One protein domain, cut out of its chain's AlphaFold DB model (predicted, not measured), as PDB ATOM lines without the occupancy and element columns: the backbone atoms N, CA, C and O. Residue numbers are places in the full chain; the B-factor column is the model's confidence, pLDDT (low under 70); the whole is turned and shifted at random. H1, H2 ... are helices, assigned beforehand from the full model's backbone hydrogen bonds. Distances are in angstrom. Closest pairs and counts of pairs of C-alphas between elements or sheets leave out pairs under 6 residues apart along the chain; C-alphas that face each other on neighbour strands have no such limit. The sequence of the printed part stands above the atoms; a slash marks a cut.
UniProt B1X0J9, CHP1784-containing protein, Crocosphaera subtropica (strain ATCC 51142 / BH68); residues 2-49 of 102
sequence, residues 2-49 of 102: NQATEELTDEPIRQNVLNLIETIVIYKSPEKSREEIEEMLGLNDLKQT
ATOM      1  N   ASN A   2     183.281 136.317 143.893       47.47
ATOM      2  CA  ASN A   2     184.398 135.375 143.655       47.47
ATOM      3  C   ASN A   2     185.264 135.683 142.417       47.47
ATOM      4  O   ASN A   2     186.472 135.527 142.486       47.47
ATOM      5  N   GLN A   3     184.697 136.199 141.319       47.34
ATOM      6  CA  GLN A   3     185.505 136.527 140.132       47.34
ATOM      7  C   GLN A   3     186.393 137.775 140.305       47.34
ATOM      8  O   GLN A   3     187.494 137.816 139.773       47.34
ATOM      9  N   ALA A   4     185.965 138.781 141.080       51.53
ATOM     10  CA  ALA A   4     186.740 140.019 141.250       51.53
ATOM     11  C   ALA A   4     187.977 139.820 142.145       51.53
ATOM     12  O   ALA A   4     188.976 140.521 141.999       51.53
ATOM     13  N   THR A   5     187.921 138.852 143.063       51.78
ATOM     14  CA  THR A   5     189.062 138.422 143.881       51.78
ATOM     15  C   THR A   5     189.970 137.423 143.161       51.78
ATOM     16  O   THR A   5     191.148 137.357 143.497       51.78
ATOM     17  N   GLU A   6     189.460 136.691 142.165       55.22
ATOM     18  CA  GLU A   6     190.236 135.748 141.343       55.22
ATOM     19  C   GLU A   6     191.055 136.434 140.231       55.22
ATOM     20  O   GLU A   6     192.102 135.920 139.843       55.22
ATOM     21  N   GLU A   7     190.637 137.610 139.744       56.91
ATOM     22  CA  GLU A   7     191.346 138.348 138.678       56.91
ATOM     23  C   GLU A   7     192.531 139.201 139.182       56.91
ATOM     24  O   GLU A   7     193.403 139.587 138.399       56.91
ATOM     25  N   LEU A   8     192.610 139.472 140.491       63.31
ATOM     26  CA  LEU A   8     193.671 140.275 141.111       63.31
ATOM     27  C   LEU A   8     194.734 139.375 141.754       63.31
ATOM     28  O   LEU A   8     194.619 138.956 142.907       63.31
ATOM     29  N   THR A   9     195.801 139.105 141.004       64.94
ATOM     30  CA  THR A   9     196.943 138.293 141.466       64.94
ATOM     31  C   THR A   9     197.874 139.036 142.432       64.94
ATOM     32  O   THR A   9     198.641 138.399 143.150       64.94
ATOM     33  N   ASP A  10     197.794 140.370 142.483       82.31
ATOM     34  CA  ASP A  10     198.577 141.217 143.386       82.31
ATOM     35  C   ASP A  10     197.856 141.400 144.736       82.31
ATOM     36  O   ASP A  10     196.782 142.002 144.824       82.31
ATOM     37  N   GLU A  11     198.468 140.855 145.787       80.81
ATOM     38  CA  GLU A  11     197.996 140.878 147.177       80.81
ATOM     39  C   GLU A  11     197.683 142.302 147.698       80.81
ATOM     40  O   GLU A  11     196.546 142.541 148.121       80.81
ATOM     41  N   PRO A  12     198.620 143.278 147.650       84.19
ATOM     42  CA  PRO A  12     198.345 144.672 147.996       84.19
ATOM     43  C   PRO A  12     197.145 145.283 147.269       84.19
ATOM     44  O   PRO A  12     196.317 145.952 147.895       84.19
ATOM     45  N   ILE A  13     197.039 145.077 145.953       83.56
ATOM     46  CA  ILE A  13     195.933 145.637 145.165       83.56
ATOM     47  C   ILE A  13     194.614 145.011 145.609       83.56
ATOM     48  O   ILE A  13     193.641 145.731 145.846       83.56
ATOM     49  N   ARG A  14     194.590 143.690 145.797       79.00
ATOM     50  CA  ARG A  14     193.402 142.983 146.270       79.00
ATOM     51  C   ARG A  14     192.956 143.480 147.644       79.00
ATOM     52  O   ARG A  14     191.769 143.742 147.831       79.00
ATOM     53  N   GLN A  15     193.883 143.697 148.575       79.25
ATOM     54  CA  GLN A  15     193.544 144.206 149.905       79.25
ATOM     55  C   GLN A  15     192.995 145.639 149.863       79.25
ATOM     56  O   GLN A  15     192.042 145.958 150.575       79.25
ATOM     57  N   ASN A  16     193.546 146.500 149.006       84.00
ATOM     58  CA  ASN A  16     193.038 147.859 148.822       84.00
ATOM     59  C   ASN A  16     191.618 147.872 148.238       84.00
ATOM     60  O   ASN A  16     190.776 148.640 148.701       84.00
ATOM     61  N   VAL A  17     191.340 147.008 147.257       83.94
ATOM     62  CA  VAL A  17     189.997 146.861 146.674       83.94
ATOM     63  C   VAL A  17     189.006 146.349 147.717       83.94
ATOM     64  O   VAL A  17     187.915 146.903 147.831       83.94
ATOM     65  N   LEU A  18     189.389 145.357 148.526       79.25
ATOM     66  CA  LEU A  18     188.541 144.849 149.607       79.25
ATOM     67  C   LEU A  18     188.213 145.934 150.640       79.25
ATOM     68  O   LEU A  18     187.041 146.123 150.957       79.25
ATOM     69  N   ASN A  19     189.211 146.703 151.091       82.00
ATOM     70  CA  ASN A  19     188.996 147.808 152.032       82.00
ATOM     71  C   ASN A  19     188.051 148.884 151.453       82.00
ATOM     72  O   ASN A  19     187.207 149.432 152.165       82.00
ATOM     73  N   LEU A  20     188.173 149.194 150.155       87.12
ATOM     74  CA  LEU A  20     187.294 150.155 149.482       87.12
ATOM     75  C   LEU A  20     185.850 149.643 149.405       87.12
ATOM     76  O   LEU A  20     184.923 150.389 149.719       87.12
ATOM     77  N   ILE A  21     185.654 148.388 148.992       84.81
ATOM     78  CA  ILE A  21     184.319 147.787 148.886       84.81
ATOM     79  C   ILE A  21     183.661 147.725 150.265       84.81
ATOM     80  O   ILE A  21     182.508 148.129 150.395       84.81
ATOM     81  N   GLU A  22     184.387 147.284 151.292       83.25
ATOM     82  CA  GLU A  22     183.902 147.269 152.672       83.25
ATOM     83  C   GLU A  22     183.411 148.652 153.111       83.25
ATOM     84  O   GLU A  22     182.266 148.794 153.547       83.25
ATOM     85  N   THR A  23     184.245 149.681 152.929       87.69
ATOM     86  CA  THR A  23     183.902 151.067 153.283       87.69
ATOM     87  C   THR A  23     182.613 151.511 152.587       87.69
ATOM     88  O   THR A  23     181.736 152.114 153.207       87.69
ATOM     89  N   ILE A  24     182.463 151.190 151.296       88.94
ATOM     90  CA  ILE A  24     181.264 151.531 150.522       88.94
ATOM     91  C   ILE A  24     180.035 150.788 151.051       88.94
ATOM     92  O   ILE A  24     178.988 151.416 151.204       88.94
ATOM     93  N   VAL A  25     180.130 149.480 151.316       87.88
ATOM     94  CA  VAL A  25     178.987 148.676 151.780       87.88
ATOM     95  C   VAL A  25     178.513 149.142 153.150       87.88
ATOM     96  O   VAL A  25     177.320 149.389 153.307       87.88
ATOM     97  N   ILE A  26     179.426 149.350 154.103       87.19
ATOM     98  CA  ILE A  26     179.086 149.846 155.444       87.19
ATOM     99  C   ILE A  26     178.413 151.219 155.346       87.19
ATOM    100  O   ILE A  26     177.352 151.437 155.925       87.19
ATOM    101  N   TYR A  27     178.972 152.130 154.546       88.25
ATOM    102  CA  TYR A  27     178.407 153.469 154.378       88.25
ATOM    103  C   TYR A  27     177.041 153.467 153.672       88.25
ATOM    104  O   TYR A  27     176.158 154.259 153.997       88.25
ATOM    105  N   LYS A  28     176.850 152.600 152.671       90.75
ATOM    106  CA  LYS A  28     175.604 152.516 151.891       90.75
ATOM    107  C   LYS A  28     174.525 151.671 152.558       90.75
ATOM    108  O   LYS A  28     173.378 151.719 152.119       90.75
ATOM    109  N   SER A  29     174.866 150.876 153.565       89.75
ATOM    110  CA  SER A  29     173.943 149.966 154.242       89.75
ATOM    111  C   SER A  29     174.185 149.952 155.758       89.75
ATOM    112  O   SER A  29     174.497 148.899 156.307       89.75
ATOM    113  N   PRO A  30     174.012 151.097 156.447       88.12
ATOM    114  CA  PRO A  30     174.339 151.230 157.872       88.12
ATOM    115  C   PRO A  30     173.474 150.361 158.797       88.12
ATOM    116  O   PRO A  30     173.896 150.039 159.900       88.12
ATOM    117  N   GLU A  31     172.280 149.963 158.349       92.50
ATOM    118  CA  GLU A  31     171.347 149.127 159.121       92.50
ATOM    119  C   GLU A  31     171.694 147.631 159.080       92.50
ATOM    120  O   GLU A  31     171.059 146.833 159.769       92.50
ATOM    121  N   LYS A  32     172.653 147.222 158.237       90.62
ATOM    122  CA  LYS A  32     173.018 145.812 158.098       90.62
ATOM    123  C   LYS A  32     173.870 145.338 159.260       90.62
ATOM    124  O   LYS A  32     174.786 146.030 159.704       90.62
ATOM    125  N   SER A  33     173.602 144.115 159.703       89.88
ATOM    126  CA  SER A  33     174.445 143.459 160.691       89.88
ATOM    127  C   SER A  33     175.822 143.137 160.105       89.88
ATOM    128  O   SER A  33     176.023 143.075 158.887       89.88
ATOM    129  N   ARG A  34     176.791 142.896 160.992       86.31
ATOM    130  CA  ARG A  34     178.130 142.446 160.596       86.31
ATOM    131  C   ARG A  34     178.056 141.177 159.753       86.31
ATOM    132  O   ARG A  34     178.733 141.090 158.738       86.31
ATOM    133  N   GLU A  35     177.243 140.223 160.188       89.50
ATOM    134  CA  GLU A  35     177.082 138.921 159.546       89.50
ATOM    135  C   GLU A  35     176.523 139.077 158.123       89.50
ATOM    136  O   GLU A  35     177.025 138.451 157.194       89.50
ATOM    137  N   GLU A  36     175.548 139.974 157.921       89.94
ATOM    138  CA  GLU A  36     175.031 140.283 156.580       89.94
ATOM    139  C   GLU A  36     176.107 140.895 155.670       89.94
ATOM    140  O   GLU A  36     176.151 140.610 154.474       89.94
ATOM    141  N   ILE A  37     176.976 141.748 156.218       87.44
ATOM    142  CA  ILE A  37     178.075 142.367 155.465       87.44
ATOM    143  C   ILE A  37     179.142 141.322 155.106       87.44
ATOM    144  O   ILE A  37     179.617 141.308 153.971       87.44
ATOM    145  N   GLU A  38     179.495 140.427 156.031       87.56
ATOM    146  CA  GLU A  38     180.413 139.306 155.781       87.56
ATOM    147  C   GLU A  38     179.901 138.407 154.648       87.56
ATOM    148  O   GLU A  38     180.654 138.101 153.718       87.56
ATOM    149  N   GLU A  39     178.604 138.079 154.657       88.94
ATOM    150  CA  GLU A  39     177.953 137.305 153.597       88.94
ATOM    151  C   GLU A  39     177.981 138.041 152.245       88.94
ATOM    152  O   GLU A  39     178.366 137.462 151.226       88.94
ATOM    153  N   MET A  40     177.646 139.336 152.224       85.44
ATOM    154  CA  MET A  40     177.658 140.154 151.003       85.44
ATOM    155  C   MET A  40     179.047 140.271 150.365       85.44
ATOM    156  O   MET A  40     179.159 140.358 149.136       85.44
ATOM    157  N   LEU A  41     180.099 140.303 151.185       81.69
ATOM    158  CA  LEU A  41     181.482 140.461 150.739       81.69
ATOM    159  C   LEU A  41     182.208 139.127 150.519       81.69
ATOM    160  O   LEU A  41     183.297 139.125 149.946       81.69
ATOM    161  N   GLY A  42     181.617 138.002 150.933       83.25
ATOM    162  CA  GLY A  42     182.275 136.696 150.907       83.25
ATOM    163  C   GLY A  42     183.496 136.636 151.831       83.25
ATOM    164  O   GLY A  42     184.484 135.978 151.506       83.25
ATOM    165  N   LEU A  43     183.458 137.366 152.950       78.88
ATOM    166  CA  LEU A  43     184.532 137.415 153.939       78.88
ATOM    167  C   LEU A  43     184.254 136.427 155.073       78.88
ATOM    168  O   LEU A  43     183.130 136.311 155.544       78.88
ATOM    169  N   ASN A  44     185.303 135.754 155.547       76.88
ATOM    170  CA  ASN A  44     185.205 134.837 156.689       76.88
ATOM    171  C   ASN A  44     185.373 135.542 158.048       76.88
ATOM    172  O   ASN A  44     185.012 134.972 159.073       76.88
ATOM    173  N   ASP A  45     185.991 136.729 158.067       82.31
ATOM    174  CA  ASP A  45     186.225 137.517 159.283       82.31
ATOM    175  C   ASP A  45     186.384 139.006 158.935       82.31
ATOM    176  O   ASP A  45     187.453 139.435 158.484       82.31
ATOM    177  N   LEU A  46     185.342 139.813 159.170       84.19
ATOM    178  CA  LEU A  46     185.405 141.270 158.981       84.19
ATOM    179  C   LEU A  46     186.420 141.920 159.931       84.19
ATOM    180  O   LEU A  46     186.890 143.023 159.683       84.19
ATOM    181  N   LYS A  47     186.817 141.253 161.022       85.56
ATOM    182  CA  LYS A  47     187.715 141.855 162.017       85.56
ATOM    183  C   LYS A  47     189.140 142.055 161.519       85.56
ATOM    184  O   LYS A  47     189.880 142.823 162.132       85.56
ATOM    185  N   GLN A  48     189.526 141.362 160.449       82.75
ATOM    186  CA  GLN A  48     190.839 141.515 159.822       82.75
ATOM    187  C   GLN A  48     190.927 142.755 158.942       82.75
ATOM    188  O   GLN A  48     192.025 143.154 158.551       82.75
ATOM    189  N   THR A  49     189.798 143.377 158.610       82.94
ATOM    190  CA  THR A  49     189.825 144.562 157.770       82.94
ATOM    191  C   THR A  49     190.386 145.752 158.532       82.94
ATOM    192  O   THR A  49     190.356 145.830 159.766       82.94
TER     193      THR A  49
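Overview. This is residues 2 to 49 of the 102 residues of the protein "CHP1784-containing protein" of Crocosphaera subtropica (strain ATCC 51142 / BH68) (UniProt B1X0J9). One long helix, H2, makes the longest axis, and beyond each of its tips a tight link folds back, with the short helices H1 and H3 over the same side of H2, like the two arms of an open bracket. H1 is near the first part of H2 and H3 is near its later part, with few contacts between helices, and a tail without a named helix follows H3. The printed part has 48 residues with three named helices, in the order H1, H2, H3, and no named strand; the class is all helix. It is compact, with a radius of gyration of the C-alphas of 10.9 A, and elongated, with spans of 33 by 19 by 17 A.

Along the chain. H2, residues 11 to 28, measures 25.7 A from C-alpha 11 at (197.996, 140.878, 147.177) to C-alpha 28 at (175.604, 152.516, 151.891). H1 is residues 2 to 6, 6.3 A long. H3, residues 34 to 41, is 10.6 A long and ends with C-alpha 41 at (181.482, 140.461, 150.739).

Arrangement. H2 and H3 only just touch, with 3 pairs of C-alphas within 8 A. The closest C-alphas are those of Val 25 and Ile 37, 7.4 A apart, and H2 touches H3 with residues 22 to 26 alone. Their lines stand at a steep tilt of 55 degrees, opposite ways. H1 and H2 are close but not clearly touching; their closest C-alphas, of Thr 5 and Arg 14, are 6.7 A apart. H1 and H3 are apart. In H1, H2 and H3 every O i to N i+4 pair is within hydrogen-bond range.

Size, cuts and confidence. The two C-alphas farthest apart, those of Thr 9 and Glu 31, are 32.9 A apart. The printed part has no cut, and both links, H1 to H2 and H2 to H3, are tight. The mean pLDDT of the printed part is 80.1, and residues 2 to 9 are under 70.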